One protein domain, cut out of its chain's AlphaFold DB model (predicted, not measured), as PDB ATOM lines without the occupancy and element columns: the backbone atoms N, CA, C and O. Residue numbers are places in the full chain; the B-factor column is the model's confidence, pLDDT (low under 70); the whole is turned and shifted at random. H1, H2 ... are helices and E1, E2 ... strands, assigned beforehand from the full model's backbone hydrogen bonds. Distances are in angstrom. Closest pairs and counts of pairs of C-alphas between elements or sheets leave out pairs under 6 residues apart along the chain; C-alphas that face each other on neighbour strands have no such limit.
ATOM      1  N   ALA A  14      52.739  54.598 -21.330       80.88
ATOM      2  CA  ALA A  14      52.020  54.375 -22.581       80.88
ATOM      3  C   ALA A  14      51.474  52.945 -22.684       80.88
ATOM      4  O   ALA A  14      50.361  52.752 -23.171       80.88
ATOM      5  N   GLN A  15      52.221  51.948 -22.192       90.12
ATOM      6  CA  GLN A  15      51.737  50.566 -22.227       90.12
ATOM      7  C   GLN A  15      50.596  50.339 -21.240       90.12
ATOM      8  O   GLN A  15      49.645  49.652 -21.582       90.12
ATOM      9  N   ASP A  16      50.659  50.906 -20.038       91.88
ATOM     10  CA  ASP A  16      49.596  50.725 -19.045       91.88
ATOM     11  C   ASP A  16      48.279  51.358 -19.514       91.88
ATOM     12  O   ASP A  16      47.224  50.731 -19.420       91.88
ATOM     13  N   ILE A  17      48.359  52.533 -20.145       92.81
ATOM     14  CA  ILE A  17      47.230  53.150 -20.849       92.81
ATOM     15  C   ILE A  17      46.710  52.245 -21.974       92.81
ATOM     16  O   ILE A  17      45.507  52.011 -22.064       92.81
ATOM     17  N   GLY A  18      47.589  51.711 -22.824       94.81
ATOM     18  CA  GLY A  18      47.155  50.875 -23.944       94.81
ATOM     19  C   GLY A  18      46.482  49.574 -23.501       94.81
ATOM     20  O   GLY A  18      45.498  49.156 -24.106       94.81
ATOM     21  N   LYS A  19      46.930  48.967 -22.397       96.25
ATOM     22  CA  LYS A  19      46.274  47.785 -21.819       96.25
ATOM     23  C   LYS A  19      44.868  48.098 -21.295       96.25
ATOM     24  O   LYS A  19      43.964  47.288 -21.488       96.25
ATOM     25  N   TYR A  20      44.677  49.260 -20.666       97.38
ATOM     26  CA  TYR A  20      43.347  49.735 -20.270       97.38
ATOM     27  C   TYR A  20      42.424  49.857 -21.494       97.38
ATOM     28  O   TYR A  20      41.320  49.316 -21.483       97.38
ATOM     29  N   GLU A  21      42.891  50.490 -22.575       97.00
ATOM     30  CA  GLU A  21      42.102  50.652 -23.810       97.00
ATOM     31  C   GLU A  21      41.747  49.309 -24.460       97.00
ATOM     32  O   GLU A  21      40.603  49.103 -24.862       97.00
ATOM     33  N   CYS A  22      42.680  48.350 -24.480       98.00
ATOM     34  CA  CYS A  22      42.412  46.990 -24.950       98.00
ATOM     35  C   CYS A  22      41.212  46.353 -24.227       98.00
ATOM     36  O   CYS A  22      40.349  45.736 -24.857       98.00
ATOM     37  N   LEU A  23      41.150  46.504 -22.902       98.56
ATOM     38  CA  LEU A  23      40.057  45.973 -22.086       98.56
ATOM     39  C   LEU A  23      38.775  46.800 -22.234       98.56
ATOM     40  O   LEU A  23      37.679  46.238 -22.210       98.56
ATOM     41  N   LEU A  24      38.895  48.111 -22.449       98.44
ATOM     42  CA  LEU A  24      37.760  48.980 -22.739       98.44
ATOM     43  C   LEU A  24      37.058  48.587 -24.043       98.44
ATOM     44  O   LEU A  24      35.828  48.578 -24.088       98.44
ATOM     45  N   ASP A  25      37.802  48.209 -25.081       98.12
ATOM     46  CA  ASP A  25      37.220  47.711 -26.332       98.12
ATOM     47  C   ASP A  25      36.453  46.399 -26.127       98.12
ATOM     48  O   ASP A  25      35.383  46.195 -26.712       98.12
ATOM     49  N   LEU A  26      36.929  45.540 -25.223       97.94
ATOM     50  CA  LEU A  26      36.216  44.325 -24.836       97.94
ATOM     51  C   LEU A  26      34.910  44.643 -24.095       97.94
ATOM     52  O   LEU A  26      33.856  44.134 -24.478       97.94
ATOM     53  N   GLN A  27      34.942  45.566 -23.128       98.38
ATOM     54  CA  GLN A  27      33.742  46.059 -22.440       98.38
ATOM     55  C   GLN A  27      32.742  46.701 -23.414       98.38
ATOM     56  O   GLN A  27      31.536  46.453 -23.338       98.38
ATOM     57  N   ARG A  28      33.213  47.532 -24.349       97.69
ATOM     58  CA  ARG A  28      32.363  48.154 -25.377       97.69
ATOM     59  C   ARG A  28      31.698  47.096 -26.248       97.69
ATOM     60  O   ARG A  28      30.503  47.194 -26.505       97.69
ATOM     61  N   THR A  29      32.436  46.057 -26.629       97.38
ATOM     62  CA  THR A  29      31.895  44.944 -27.418       97.38
ATOM     63  C   THR A  29      30.846  44.150 -26.632       97.38
ATOM     64  O   THR A  29      29.795  43.813 -27.181       97.38
ATOM     65  N   GLU A  30      31.049  43.922 -25.330       96.44
ATOM     66  CA  GLU A  30      30.011  43.354 -24.457       96.44
ATOM     67  C   GLU A  30      28.771  44.243 -24.357       96.44
ATOM     68  O   GLU A  30      27.648  43.737 -24.358       96.44
ATOM     69  N   LYS A  31      28.948  45.563 -24.309       95.88
ATOM     70  CA  LYS A  31      27.829  46.508 -24.317       95.88
ATOM     71  C   LYS A  31      27.075  46.462 -25.645       95.88
ATOM     72  O   LYS A  31      25.849  46.466 -25.648       95.88
ATOM     73  N   TYR A  32      27.768  46.370 -26.777       94.94
ATOM     74  CA  TYR A  32      27.126  46.254 -28.091       94.94
ATOM     75  C   TYR A  32      26.255  45.006 -28.209       94.94
ATOM     76  O   TYR A  32      25.153  45.096 -28.747       94.94
ATOM     77  N   ARG A  33      26.679  43.891 -27.606       92.69
ATOM     78  CA  ARG A  33      25.863  42.675 -27.496       92.69
ATOM     79  C   ARG A  33      24.501  42.906 -26.838       92.69
ATOM     80  O   ARG A  33      23.571  42.167 -27.149       92.69
ATOM     81  N   THR A  34      24.372  43.869 -25.925       89.12
ATOM     82  CA  THR A  34      23.110  44.115 -25.206       89.12
ATOM     83  C   THR A  34      22.259  45.216 -25.829       89.12
ATOM     84  O   THR A  34      21.044  45.195 -25.652       89.12
ATOM     85  N   ILE A  35      22.867  46.164 -26.551       93.56
ATOM     86  CA  ILE A  35      22.150  47.336 -27.081       93.56
ATOM     87  C   ILE A  35      21.842  47.262 -28.581       93.56
ATOM     88  O   ILE A  35      20.983  48.007 -29.049       93.56
ATOM     89  N   LEU A  36      22.535  46.416 -29.352       92.88
ATOM     90  CA  LEU A  36      22.296  46.293 -30.792       92.88
ATOM     91  C   LEU A  36      21.262  45.183 -31.074       92.88
ATOM     92  O   LEU A  36      21.497  44.031 -30.707       92.88
ATOM     93  N   PRO A  37      20.144  45.482 -31.770       88.94
ATOM     94  CA  PRO A  37      18.999  44.569 -31.910       88.94
ATOM     95  C   PRO A  37      19.291  43.287 -32.705       88.94
ATOM     96  O   PRO A  37      18.579  42.297 -32.564       88.94
ATOM     97  N   HIS A  38      20.341  43.287 -33.527       90.31
ATOM     98  CA  HIS A  38      20.739  42.151 -34.367       90.31
ATOM     99  C   HIS A  38      22.195  41.739 -34.130       90.31
ATOM    100  O   HIS A  38      22.877  41.282 -35.044       90.31
ATOM    101  N   PHE A  39      22.699  41.934 -32.909       93.19
ATOM    102  CA  PHE A  39      24.030  41.460 -32.560       93.19
ATOM    103  C   PHE A  39      24.058  39.934 -32.483       93.19
ATOM    104  O   PHE A  39      23.419  39.331 -31.619       93.19
ATOM    105  N   ASP A  40      24.853  39.324 -33.354       92.75
ATOM    106  CA  ASP A  40      25.105  37.884 -33.339       92.75
ATOM    107  C   ASP A  40      26.485  37.578 -32.738       92.75
ATOM    108  O   ASP A  40      26.622  36.875 -31.728       92.75
ATOM    109  N   CYS A  41      27.519  38.215 -33.289       94.06
ATOM    110  CA  CYS A  41      28.886  38.126 -32.799       94.06
ATOM    111  C   CYS A  41      29.646  39.448 -32.963       94.06
ATOM    112  O   CYS A  41      29.389  40.235 -33.873       94.06
ATOM    113  N   GLY A  42      30.608  39.671 -32.073       95.44
ATOM    114  CA  GLY A  42      31.593  40.742 -32.158       95.44
ATOM    115  C   GLY A  42      32.979  40.194 -31.857       95.44
ATOM    116  O   GLY A  42      33.124  39.283 -31.039       95.44
ATOM    117  N   PHE A  43      33.990  40.747 -32.517       96.88
ATOM    118  CA  PHE A  43      35.377  40.335 -32.348       96.88
ATOM    119  C   PHE A  43      36.219  41.511 -31.880       96.88
ATOM    120  O   PHE A  43      36.102  42.614 -32.409       96.88
ATOM    121  N   VAL A  44      37.096  41.246 -30.918       98.06
ATOM    122  CA  VAL A  44      38.152  42.168 -30.502       98.06
ATOM    123  C   VAL A  44      39.480  41.514 -30.831       98.06
ATOM    124  O   VAL A  44      39.730  40.381 -30.416       98.06
ATOM    125  N   ILE A  45      40.317  42.216 -31.590       98.25
ATOM    126  CA  ILE A  45      41.659  41.765 -31.958       98.25
ATOM    127  C   ILE A  45      42.646  42.788 -31.419       98.25
ATOM    128  O   ILE A  45      42.616  43.956 -31.802       98.25
ATOM    129  N   TRP A  46      43.541  42.338 -30.552       98.19
ATOM    130  CA  TRP A  46      44.721  43.101 -30.174       98.19
ATOM    131  C   TRP A  46      45.879  42.575 -31.004       98.19
ATOM    132  O   TRP A  46      46.175  41.387 -30.943       98.19
ATOM    133  N   LEU A  47      46.524  43.439 -31.782       97.81
ATOM    134  CA  LEU A  47      47.681  43.105 -32.609       97.81
ATOM    135  C   LEU A  47      48.763  44.137 -32.325       97.81
ATOM    136  O   LEU A  47      48.538  45.335 -32.477       97.81
ATOM    137  N   THR A  48      49.933  43.681 -31.893       96.44
ATOM    138  CA  THR A  48      51.046  44.577 -31.577       96.44
ATOM    139  C   THR A  48      52.382  43.900 -31.849       96.44
ATOM    140  O   THR A  48      52.466  42.677 -31.995       96.44
ATOM    141  N   ASN A  49      53.429  44.708 -31.971       95.75
ATOM    142  CA  ASN A  49      54.817  44.266 -31.987       95.75
ATOM    143  C   ASN A  49      55.536  44.536 -30.647       95.75
ATOM    144  O   ASN A  49      56.737  44.289 -30.528       95.75
ATOM    145  N   ASP A  50      54.816  45.043 -29.639       94.12
ATOM    146  CA  ASP A  50      55.366  45.381 -28.328       94.12
ATOM    147  C   ASP A  50      55.264  44.200 -27.330       94.12
ATOM    148  O   ASP A  50      54.167  43.870 -26.860       94.12
ATOM    149  N   PRO A  51      56.398  43.595 -26.914       92.62
ATOM    150  CA  PRO A  51      56.399  42.475 -25.982       92.62
ATOM    151  C   PRO A  51      55.872  42.785 -24.583       92.62
ATOM    152  O   PRO A  51      55.501  41.848 -23.873       92.62
ATOM    153  N   TYR A  52      55.776  44.053 -24.176       92.31
ATOM    154  CA  TYR A  52      55.191  44.427 -22.883       92.31
ATOM    155  C   TYR A  52      53.699  44.073 -22.754       92.31
ATOM    156  O   TYR A  52      53.166  44.090 -21.643       92.31
ATOM    157  N   TYR A  53      53.028  43.743 -23.864       95.31
ATOM    158  CA  TYR A  53      51.626  43.330 -23.868       95.31
ATOM    159  C   TYR A  53      51.454  41.838 -23.595       95.31
ATOM    160  O   TYR A  53      50.566  41.468 -22.836       95.31
ATOM    161  N   TRP A  54      52.308  40.980 -24.162       95.81
ATOM    162  CA  TRP A  54      52.164  39.523 -24.045       95.81
ATOM    163  C   TRP A  54      53.121  38.860 -23.057       95.81
ATOM    164  O   TRP A  54      52.942  37.684 -22.740       95.81
ATOM    165  N   THR A  55      54.127  39.581 -22.556       92.62
ATOM    166  CA  THR A  55      55.037  39.073 -21.520       92.62
ATOM    167  C   THR A  55      54.618  39.543 -20.134       92.62
ATOM    168  O   THR A  55      54.202  40.683 -19.934       92.62
ATOM    169  N   GLN A  56      54.727  38.650 -19.152       89.62
ATOM    170  CA  GLN A  56      54.452  39.008 -17.769       89.62
ATOM    171  C   GLN A  56      55.559  39.929 -17.241       89.62
ATOM    172  O   GLN A  56      56.749  39.610 -17.309       89.62
ATOM    173  N   GLY A  57      55.166  41.082 -16.699       83.00
ATOM    174  CA  GLY A  57      56.090  41.994 -16.032       83.00
ATOM    175  C   GLY A  57      56.661  41.391 -14.744       83.00
ATOM    176  O   GLY A  57      56.013  40.595 -14.071       83.00
ATOM    177  N   LYS A  58      57.875  41.810 -14.362       81.50
ATOM    178  CA  LYS A  58      58.535  41.343 -13.125       81.50
ATOM    179  C   LYS A  58      57.854  41.832 -11.843       81.50
ATOM    180  O   LYS A  58      57.974  41.192 -10.806       81.50
ATOM    181  N   ARG A  59      57.202  42.995 -11.897       80.88
ATOM    182  CA  ARG A  59      56.466  43.581 -10.773       80.88
ATOM    183  C   ARG A  59      54.988  43.294 -10.974       80.88
ATOM    184  O   ARG A  59      54.455  43.637 -12.025       80.88
ATOM    185  N   GLN A  60      54.369  42.663  -9.984       76.19
ATOM    186  CA  GLN A  60      52.941  42.350 -10.008       76.19
ATOM    187  C   GLN A  60      52.099  43.428  -9.319       76.19
ATOM    188  O   GLN A  60      50.958  43.625  -9.703       76.19
ATOM    189  N   ASP A  61      52.676  44.161  -8.367       81.94
ATOM    190  CA  ASP A  61      52.009  45.258  -7.665       81.94
ATOM    191  C   ASP A  61      52.354  46.596  -8.335       81.94
ATOM    192  O   ASP A  61      53.261  47.324  -7.925       81.94
ATOM    193  N   THR A  62      51.727  46.851  -9.483       88.31
ATOM    194  CA  THR A  62      51.840  48.126 -10.203       88.31
ATOM    195  C   THR A  62      50.512  48.866 -10.176       88.31
ATOM    196  O   THR A  62      49.450  48.274 -10.003       88.31
ATOM    197  N   MET A  63      50.561  50.175 -10.433       90.31
ATOM    198  CA  MET A  63      49.368  51.024 -10.496       90.31
ATOM    199  C   MET A  63      48.304  50.555 -11.512       90.31
ATOM    200  O   MET A  63      47.145  50.939 -11.408       90.31
ATOM    201  N   ALA A  64      48.696  49.720 -12.477       91.50
ATOM    202  CA  ALA A  64      47.867  49.189 -13.557       91.50
ATOM    203  C   ALA A  64      47.836  47.646 -13.575       91.50
ATOM    204  O   ALA A  64      47.623  47.041 -14.629       91.50
ATOM    205  N   ALA A  65      48.110  46.996 -12.438       93.75
ATOM    206  CA  ALA A  65      48.236  45.541 -12.343       93.75
ATOM    207  C   ALA A  65      46.995  44.795 -12.859       93.75
ATOM    208  O   ALA A  65      47.124  43.838 -13.630       93.75
ATOM    209  N   ASP A  66      45.799  45.284 -12.521       96.19
ATOM    210  CA  ASP A  66      44.523  44.701 -12.950       96.19
ATOM    211  C   ASP A  66      44.389  44.654 -14.479       96.19
ATOM    212  O   ASP A  66      43.826  43.708 -15.045       96.19
ATOM    213  N   PHE A  67      44.996  45.615 -15.176       96.31
ATOM    214  CA  PHE A  67      44.960  45.712 -16.632       96.31
ATOM    215  C   PHE A  67      46.008  44.836 -17.332       96.31
ATOM    216  O   PHE A  67      46.090  44.833 -18.553       96.31
ATOM    217  N   ALA A  68      46.824  44.053 -16.617       95.44
ATOM    218  CA  ALA A  68      47.859  43.229 -17.245       95.44
ATOM    219  C   ALA A  68      47.273  42.158 -18.185       95.44
ATOM    220  O   ALA A  68      46.609  41.236 -17.723       95.44
ATOM    221  N   ILE A  69      47.591  42.215 -19.478       97.25
ATOM    222  CA  ILE A  69      47.065  41.321 -20.531       97.25
ATOM    223  C   ILE A  69      48.129  40.384 -21.120       97.25
ATOM    224  O   ILE A  69      48.078  40.042 -22.292       97.25
ATOM    225  N   HIS A  70      49.098  39.954 -20.317       97.12
ATOM    226  CA  HIS A  70      50.090  38.961 -20.739       97.12
ATOM    227  C   HIS A  70      49.438  37.605 -21.064       97.12
ATOM    228  O   HIS A  70      48.321  37.327 -20.625       97.12
ATOM    229  N   SER A  71      50.130  36.737 -21.810       97.12
ATOM    230  CA  SER A  71      49.632  35.373 -22.049       97.12
ATOM    231  C   SER A  71      49.370  34.643 -20.733       97.12
ATOM    232  O   SER A  71      50.226  34.627 -19.851       97.12
ATOM    233  N   GLY A  72      48.193  34.031 -20.611       96.25
ATOM    234  CA  GLY A  72      47.736  33.362 -19.394       96.25
ATOM    235  C   GLY A  72      46.975  34.265 -18.420       96.25
ATOM    236  O   GLY A  72      46.376  33.751 -17.477       96.25
ATOM    237  N   ALA A  73      46.929  35.582 -18.647       97.00
ATOM    238  CA  ALA A  73      46.111  36.470 -17.832       97.00
ATOM    239  C   ALA A  73      44.617  36.137 -17.983       97.00
ATOM    240  O   ALA A  73      44.133  35.857 -19.080       97.00
ATOM    241  N   VAL A  74      43.871  36.219 -16.882       97.88
ATOM    242  CA  VAL A  74      42.411  36.066 -16.867       97.88
ATOM    243  C   VAL A  74      41.778  37.424 -16.576       97.88
ATOM    244  O   VAL A  74      42.239  38.143 -15.688       97.88
ATOM    245  N   LYS A  75      40.755  37.795 -17.353       98.12
ATOM    246  CA  LYS A  75      40.059  39.086 -17.261       98.12
ATOM    247  C   LYS A  75      38.571  38.872 -17.070       98.12
ATOM    248  O   LYS A  75      37.936  38.196 -17.869       98.12
ATOM    249  N   THR A  76      38.044  39.417 -15.982       98.44
ATOM    250  CA  THR A  76      36.648  39.277 -15.565       98.44
ATOM    251  C   THR A  76      36.343  40.298 -14.478       98.44
ATOM    252  O   THR A  76      37.261  40.740 -13.787       98.44
ATOM    253  N   GLY A  77      35.065  40.616 -14.274       98.38
ATOM    254  CA  GLY A  77      34.637  41.501 -13.197       98.38
ATOM    255  C   GLY A  77      35.174  42.918 -13.372       98.38
ATOM    256  O   GLY A  77      35.421  43.358 -14.495       98.38
ATOM    257  N   THR A  78      35.327  43.628 -12.258       98.50
ATOM    258  CA  THR A  78      35.797  45.016 -12.233       98.50
ATOM    259  C   THR A  78      37.310  45.072 -12.034       98.50
ATOM    260  O   THR A  78      37.843  44.469 -11.109       98.50
ATOM    261  N   MET A  79      37.984  45.818 -12.902       98.31
ATOM    262  CA  MET A  79      39.422  46.073 -12.922       98.31
ATOM    263  C   MET A  79      39.633  47.582 -12.843       98.31
ATOM    264  O   MET A  79      39.011  48.330 -13.607       98.31
ATOM    265  N   ALA A  80      40.494  48.038 -11.941       97.44
ATOM    266  CA  ALA A  80      40.688  49.462 -11.692       97.44
ATOM    267  C   ALA A  80      42.171  49.834 -11.627       97.44
ATOM    268  O   ALA A  80      43.049  48.997 -11.421       97.44
ATOM    269  N   TRP A  81      42.452  51.129 -11.773       95.94
ATOM    270  CA  TRP A  81      43.737  51.668 -11.348       95.94
ATOM    271  C   TRP A  81      43.899  51.453  -9.841       95.94
ATOM    272  O   TRP A  81      42.937  51.582  -9.080       95.94
ATOM    273  N   ALA A  82      45.118  51.168  -9.387       94.94
ATOM    274  CA  ALA A  82      45.384  51.045  -7.961       94.94
ATOM    275  C   ALA A  82      45.048  52.362  -7.243       94.94
ATOM    276  O   ALA A  82      45.253  53.445  -7.793       94.94
ATOM    277  N   ALA A  83      44.615  52.289  -5.983       92.94
ATOM    278  CA  ALA A  83      44.184  53.466  -5.218       92.94
ATOM    279  C   ALA A  83      45.255  54.571  -5.096       92.94
ATOM    280  O   ALA A  83      44.927  55.737  -4.902       92.94
ATOM    281  N   HIS A  84      46.537  54.215  -5.222       90.00
ATOM    282  CA  HIS A  84      47.667  55.146  -5.163       90.00
ATOM    283  C   HIS A  84      48.023  55.785  -6.523       90.00
ATOM    284  O   HIS A  84      49.023  56.499  -6.628       90.00
ATOM    285  N   THR A  85      47.258  55.511  -7.582       90.75
ATOM    286  CA  THR A  85      47.514  56.047  -8.925       90.75
ATOM    287  C   THR A  85      47.233  57.547  -8.961       90.75
ATOM    288  O   THR A  85      46.178  58.006  -8.533       90.75
ATOM    289  N   GLY A  86      48.168  58.336  -9.495       88.25
ATOM    290  CA  GLY A  86      47.990  59.783  -9.619       88.25
ATOM    291  C   GLY A  86      46.929  60.165 -10.658       88.25
ATOM    292  O   GLY A  86      46.864  59.570 -11.732       88.25
ATOM    293  N   LEU A  87      46.158  61.224 -10.379       87.31
ATOM    294  CA  LEU A  87      45.086  61.731 -11.258       87.31
ATOM    295  C   LEU A  87      45.561  62.051 -12.683       87.31
ATOM    296  O   LEU A  87      44.837  61.838 -13.648       87.31
ATOM    297  N   GLY A  88      46.799  62.536 -12.831       87.31
ATOM    298  CA  GLY A  88      47.379  62.813 -14.145       87.31
ATOM    299  C   GLY A  88      47.543  61.559 -15.012       87.31
ATOM    300  O   GLY A  88      47.372  61.638 -16.224       87.31
ATOM    301  N   THR A  89      47.830  60.408 -14.395       82.94
ATOM    302  CA  THR A  89      48.017  59.130 -15.096       82.94
ATOM    303  C   THR A  89      46.693  58.556 -15.592       82.94
ATOM    304  O   THR A  89      46.626  58.057 -16.711       82.94
ATOM    305  N   MET A  90      45.635  58.659 -14.785       90.19
ATOM    306  CA  MET A  90      44.305  58.126 -15.110       90.19
ATOM    307  C   MET A  90      43.430  59.092 -15.917       90.19
ATOM    308  O   MET A  90      42.270  58.787 -16.163       90.19
ATOM    309  N   ARG A  91      43.947  60.259 -16.320       92.00
ATOM    310  CA  ARG A  91      43.135  61.304 -16.952       92.00
ATOM    311  C   ARG A  91      42.413  60.788 -18.208       92.00
ATOM    312  O   ARG A  91      43.059  60.367 -19.174       92.00
ATOM    313  N   GLY A  92      41.083  60.882 -18.212       93.06
ATOM    314  CA  GLY A  92      40.191  60.375 -19.263       93.06
ATOM    315  C   GLY A  92      39.984  58.853 -19.255       93.06
ATOM    316  O   GLY A  92      39.474  58.306 -20.233       93.06
ATOM    317  N   ARG A  93      40.449  58.171 -18.205       95.44
ATOM    318  CA  ARG A  93      40.445  56.714 -17.977       95.44
ATOM    319  C   ARG A  93      40.203  56.404 -16.499       95.44
ATOM    320  O   ARG A  93      40.709  55.413 -15.984       95.44
ATOM    321  N   GLU A  94      39.516  57.298 -15.802       95.75
ATOM    322  CA  GLU A  94      39.274  57.212 -14.365       95.75
ATOM    323  C   GLU A  94      38.314  56.067 -14.031       95.75
ATOM    324  O   GLU A  94      38.447  55.429 -12.987       95.75
ATOM    325  N   ASP A  95      37.368  55.802 -14.934       97.31
ATOM    326  CA  ASP A  95      36.365  54.763 -14.757       97.31
ATOM    327  C   ASP A  95      37.003  53.365 -14.778       97.31
ATOM    328  O   ASP A  95      37.865  53.076 -15.611       97.31
ATOM    329  N   PRO A  96      36.575  52.450 -13.895       98.12
ATOM    330  CA  PRO A  96      37.041  51.077 -13.943       98.12
ATOM    331  C   PRO A  96      36.480  50.343 -15.168       98.12
ATOM    332  O   PRO A  96      35.371  50.615 -15.637       98.12
ATOM    333  N   ILE A  97      37.210  49.329 -15.632       98.62
ATOM    334  CA  ILE A  97      36.711  48.404 -16.650       98.62
ATOM    335  C   ILE A  97      35.942  47.280 -15.967       98.62
ATOM    336  O   ILE A  97      36.469  46.622 -15.077       98.62
ATOM    337  N   THR A  98      34.713  47.024 -16.397       98.50
ATOM    338  CA  THR A  98      33.873  45.930 -15.914       98.50
ATOM    339  C   THR A  98      33.507  44.992 -17.058       98.50
ATOM    340  O   THR A  98      32.845  45.396 -18.013       98.50
ATOM    341  N   LEU A  99      33.915  43.728 -16.936       98.25
ATOM    342  CA  LEU A  99      33.566  42.653 -17.865       98.25
ATOM    343  C   LEU A  99      32.563  41.697 -17.215       98.25
ATOM    344  O   LEU A  99      32.777  41.217 -16.099       98.25
ATOM    345  N   ALA A 100      31.483  41.394 -17.929       95.81
ATOM    346  CA  ALA A 100      30.457  40.452 -17.492       95.81
ATOM    347  C   ALA A 100      30.864  38.988 -17.720       95.81
ATOM    348  O   ALA A 100      30.349  38.095 -17.046       95.81
ATOM    349  N   LYS A 101      31.756  38.727 -18.682       95.19
ATOM    350  CA  LYS A 101      32.302  37.392 -18.956       95.19
ATOM    351  C   LYS A 101      33.752  37.265 -18.488       95.19
ATOM    352  O   LYS A 101      34.447  38.247 -18.241       95.19
ATOM    353  N   VAL A 102      34.202  36.011 -18.429       97.44
ATOM    354  CA  VAL A 102      35.598  35.643 -18.199       97.44
ATOM    355  C   VAL A 102      36.307  35.462 -19.538       97.44
ATOM    356  O   VAL A 102      35.839  34.711 -20.393       97.44
ATOM    357  N   TYR A 103      37.463  36.101 -19.692       97.94
ATOM    358  CA  TYR A 103      38.323  35.991 -20.865       97.94
ATOM    359  C   TYR A 103      39.718  35.528 -20.459       97.94
ATOM    360  O   TYR A 103      40.383  36.158 -19.636       97.94
ATOM    361  N   SER A 104      40.181  34.435 -21.062       98.00
ATOM    362  CA  SER A 104      41.568  33.984 -20.952       98.00
ATOM    363  C   SER A 104      42.384  34.589 -22.088       98.00
ATOM    364  O   SER A 104      42.117  34.321 -23.258       98.00
ATOM    365  N   VAL A 105      43.379  35.405 -21.754       98.38
ATOM    366  CA  VAL A 105      44.239  36.057 -22.739       98.38
ATOM    367  C   VAL A 105      45.282  35.066 -23.239       98.38
ATOM    368  O   VAL A 105      46.129  34.597 -22.477       98.38
ATOM    369  N   GLN A 106      45.232  34.758 -24.532       98.19
ATOM    370  CA  GLN A 106      46.212  33.918 -25.212       98.19
ATOM    371  C   GLN A 106      46.761  34.675 -26.416       98.19
ATOM    372  O   GLN A 106      46.012  35.039 -27.321       98.19
ATOM    373  N   TRP A 107      48.069  34.941 -26.399       98.44
ATOM    374  CA  TRP A 107      48.752  35.555 -27.531       98.44
ATOM    375  C   TRP A 107      49.347  34.497 -28.448       98.44
ATOM    376  O   TRP A 107      50.044  33.588 -27.996       98.44
ATOM    377  N   HIS A 108      49.134  34.688 -29.742       98.19
ATOM    378  CA  HIS A 108      49.622  33.837 -30.815       98.19
ATOM    379  C   HIS A 108      50.600  34.615 -31.696       98.19
ATOM    380  O   HIS A 108      50.468  35.830 -31.863       98.19
ATOM    381  N   ASP A 109      51.587  33.922 -32.261       97.69
ATOM    382  CA  ASP A 109      52.470  34.518 -33.263       97.69
ATOM    383  C   ASP A 109      51.666  34.888 -34.514       97.69
ATOM    384  O   ASP A 109      50.882  34.085 -35.015       97.69
ATOM    385  N   TYR A 110      51.852  36.117 -34.998       97.69
ATOM    386  CA  TYR A 110      51.218  36.599 -36.227       97.69
ATOM    387  C   TYR A 110      52.209  36.585 -37.389       97.69
ATOM    388  O   TYR A 110      52.026  35.888 -38.383       97.69
ATOM    389  N   SER A 111      53.294  37.345 -37.247       96.56
ATOM    390  CA  SER A 111      54.319  37.489 -38.277       96.56
ATOM    391  C   SER A 111      55.649  37.906 -37.665       96.56
ATOM    392  O   SER A 111      55.690  38.510 -36.591       96.56
ATOM    393  N   ARG A 112      56.738  37.665 -38.394       95.00
ATOM    394  CA  ARG A 112      58.056  38.226 -38.094       95.00
ATOM    395  C   ARG A 112      58.540  39.038 -39.288       95.00
ATOM    396  O   ARG A 112      58.645  38.499 -40.383       95.00
ATOM    397  N   VAL A 113      58.807  40.324 -39.068       92.06
ATOM    398  CA  VAL A 113      59.270  41.265 -40.104       92.06
ATOM    399  C   VAL A 113      60.771  41.543 -40.019       92.06
ATOM    400  O   VAL A 113      61.378  41.945 -41.005       92.06
ATOM    401  N   SER A 114      61.380  41.312 -38.855       91.62
ATOM    402  CA  SER A 114      62.829  41.344 -38.642       91.62
ATOM    403  C   SER A 114      63.195  40.579 -37.366       91.62
ATOM    404  O   SER A 114      62.324  40.275 -36.547       91.62
ATOM    405  N   ASP A 115      64.483  40.295 -37.171       86.75
ATOM    406  CA  ASP A 115      65.001  39.695 -35.930       86.75
ATOM    407  C   ASP A 115      65.324  40.742 -34.841       86.75
ATOM    408  O   ASP A 115      65.753  40.400 -33.739       86.75
ATOM    409  N   GLY A 116      65.113  42.031 -35.129       84.44
ATOM    410  CA  GLY A 116      65.321  43.127 -34.184       84.44
ATOM    411  C   GLY A 116      64.204  43.258 -33.140       84.44
ATOM    412  O   GLY A 116      63.131  42.657 -33.242       84.44
ATOM    413  N   ARG A 117      64.426  44.105 -32.122       80.00
ATOM    414  CA  ARG A 117      63.381  44.453 -31.142       80.00
ATOM    415  C   ARG A 117      62.179  45.062 -31.873       80.00
ATOM    416  O   ARG A 117      62.336  46.012 -32.628       80.00
ATOM    417  N   GLY A 118      60.986  44.522 -31.625       83.62
ATOM    418  CA  GLY A 118      59.759  44.945 -32.309       83.62
ATOM    419  C   GLY A 118      59.557  44.322 -33.696       83.62
ATOM    420  O   GLY A 118      58.619  44.698 -34.393       83.62
ATOM    421  N   GLY A 119      60.401  43.370 -34.110       91.06
ATOM    422  CA  GLY A 119      60.230  42.628 -35.361       91.06
ATOM    423  C   GLY A 119      59.230  41.468 -35.278       91.06
ATOM    424  O   GLY A 119      58.768  40.983 -36.309       91.06
ATOM    425  N   GLN A 120      58.862  41.031 -34.069       95.62
ATOM    426  CA  GLN A 120      57.859  39.989 -33.835       95.62
ATOM    427  C   GLN A 120      56.495  40.621 -33.553       95.62
ATOM    428  O   GLN A 120      56.353  41.370 -32.588       95.62
ATOM    429  N   LEU A 121      55.492  40.260 -34.350       97.06
ATOM    430  CA  LEU A 121      54.098  40.613 -34.115       97.06
ATOM    431  C   LEU A 121      53.360  39.428 -33.501       97.06
ATOM    432  O   LEU A 121      53.554  38.273 -33.905       97.06
ATOM    433  N   ARG A 122      52.485  39.731 -32.545       98.12
ATOM    434  CA  ARG A 122      51.557  38.773 -31.946       98.12
ATOM    435  C   ARG A 122      50.166  39.358 -31.860       98.12
ATOM    436  O   ARG A 122      50.006  40.578 -31.796       98.12
ATOM    437  N   TYR A 123      49.181  38.473 -31.799       98.62
ATOM    438  CA  TYR A 123      47.795  38.858 -31.599       98.62
ATOM    439  C   TYR A 123      47.109  38.053 -30.499       98.62
ATOM    440  O   TYR A 123      47.448  36.895 -30.268       98.62
ATOM    441  N   ALA A 124      46.123  38.670 -29.858       98.56
ATOM    442  CA  ALA A 124      45.110  38.001 -29.051       98.56
ATOM    443  C   ALA A 124      43.737  38.343 -29.638       98.56
ATOM    444  O   ALA A 124      43.495  39.487 -30.032       98.56
ATOM    445  N   MET A 125      42.848  37.355 -29.730       98.31
ATOM    446  CA  MET A 125      41.518  37.525 -30.313       98.31
ATOM    447  C   MET A 125      40.447  37.007 -29.362       98.31
ATOM    448  O   MET A 125      40.556  35.903 -28.831       98.31
ATOM    449  N   PHE A 126      39.384  37.789 -29.204       98.12
ATOM    450  CA  PHE A 126      38.244  37.459 -28.359       98.12
ATOM    451  C   PHE A 126      36.963  37.534 -29.171       98.12
ATOM    452  O   PHE A 126      36.747  38.488 -29.919       98.12
ATOM    453  N   ALA A 127      36.105  36.535 -28.990       96.06
ATOM    454  CA  ALA A 127      34.764  36.524 -29.545       96.06
ATOM    455  C   ALA A 127      33.750  36.816 -28.436       96.06
ATOM    456  O   ALA A 127      33.709  36.147 -27.402       96.06
ATOM    457  N   VAL A 128      32.892  37.794 -28.681       95.25
ATOM    458  CA  VAL A 128      31.730  38.100 -27.856       95.25
ATOM    459  C   VAL A 128      30.507  37.642 -28.636       95.25
ATOM    460  O   VAL A 128      30.076  38.302 -29.573       95.25
ATOM    461  N   SER A 129      29.957  36.486 -28.274       90.69
ATOM    462  CA  SER A 129      28.740  35.945 -28.892       90.69
ATOM    463  C   SER A 129      27.473  36.409 -28.172       90.69
ATOM    464  O   SER A 129      27.516  36.701 -26.962       90.69
ATOM    465  N   LYS A 130      26.332  36.381 -28.878       85.31
ATOM    466  CA  LYS A 130      24.989  36.508 -28.288       85.31
ATOM    467  C   LYS A 130      24.841  35.588 -27.064       85.31
ATOM    468  O   LYS A 130      25.489  34.542 -26.956       85.31
TER     469      LYS A 130
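Overview. This is residues 14 to 130 of the 139 residues of an uncharacterized protein of bioreactor metagenome (UniProt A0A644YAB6). A sheet of three strands, E1, E5 and E4, and a small hairpin, E2 and E3, make two walls set like a V, and one long helix, H1, packs between them. H1 runs along the long strands E1 and E5 on one face of the larger sheet, while E3 meets it from the other wall. The printed part has 117 residues, with one named helix and five named strands in the order H1, E1, E2, E3, E4, E5; both sheets are antiparallel. The class is mixed, helices and strands, and the whole is compact, with a radius of gyration of the C-alphas of 15.0 A and spans of 46 by 37 by 22 A.

Along the chain. In the larger sheet E1 is residues 41 to 48, 23.1 A long, E5 is residues 120 to 129, 29.8 A, and E4 is residues 108 to 112. E5 ends with C-alpha 129 at (28.740, 35.945, -28.892). H1 is residues 14 to 35, 31.0 A long, from C-alpha 14 at (52.020, 54.375, -22.581) to C-alpha 35 at (22.150, 47.336, -27.081). The hairpin is E2, residues 74 to 79, and E3, residues 97 to 104, 15.8 A; E3 bends by 96 degrees at residue 100.

Arrangement. The sheet runs E1, E5, E4, with E1 and E4 as edge strands; it is twisted, its C-alphas lying up to 4.0 A off their best plane. E1 and E5 are antiparallel at 165 degrees, with N 44 and O 126 within hydrogen-bond range at 3.0 A. E4 and E5, a hairpin, are antiparallel at 144 degrees, with N 121 and O 111 at 2.9 A. H1 is on this sheet, two layers with the helix on one face, at a height over the sheet of 9.7 A. It lies over E1 and, only just, over E5, where 3 of its C-alphas fall; on the local plane it stands at 5 degrees to E1, along the strands. The closest C-alphas of H1 and E1 are those of Thr 29 and Gly 42, 6.3 A apart. Those of H1 and E3 are Gln 27 and Leu 99, 5.7 A apart. H1 and E2 are near each other, with 5 pairs of C-alphas within 10 A. E2 and E3 are antiparallel at 168 degrees, with N 77 and O 99 at 3.0 A. The closest C-alphas of E3 and E5 are those of Tyr 103 and Phe 126, 7.6 A apart. In H1, 17 of 18 O i to N i+4 pairs are within hydrogen-bond range.

Size, cuts and confidence. The C-alphas of Pro 37 and Asp 115 are the two farthest apart, at 46.4 A. The printed part has no cut. The links E1 to E2, residues 49 to 73, and E2 to E3, residues 80 to 96, are long. Mean pLDDT of the printed part is 93.9, and no printed residue is under 70.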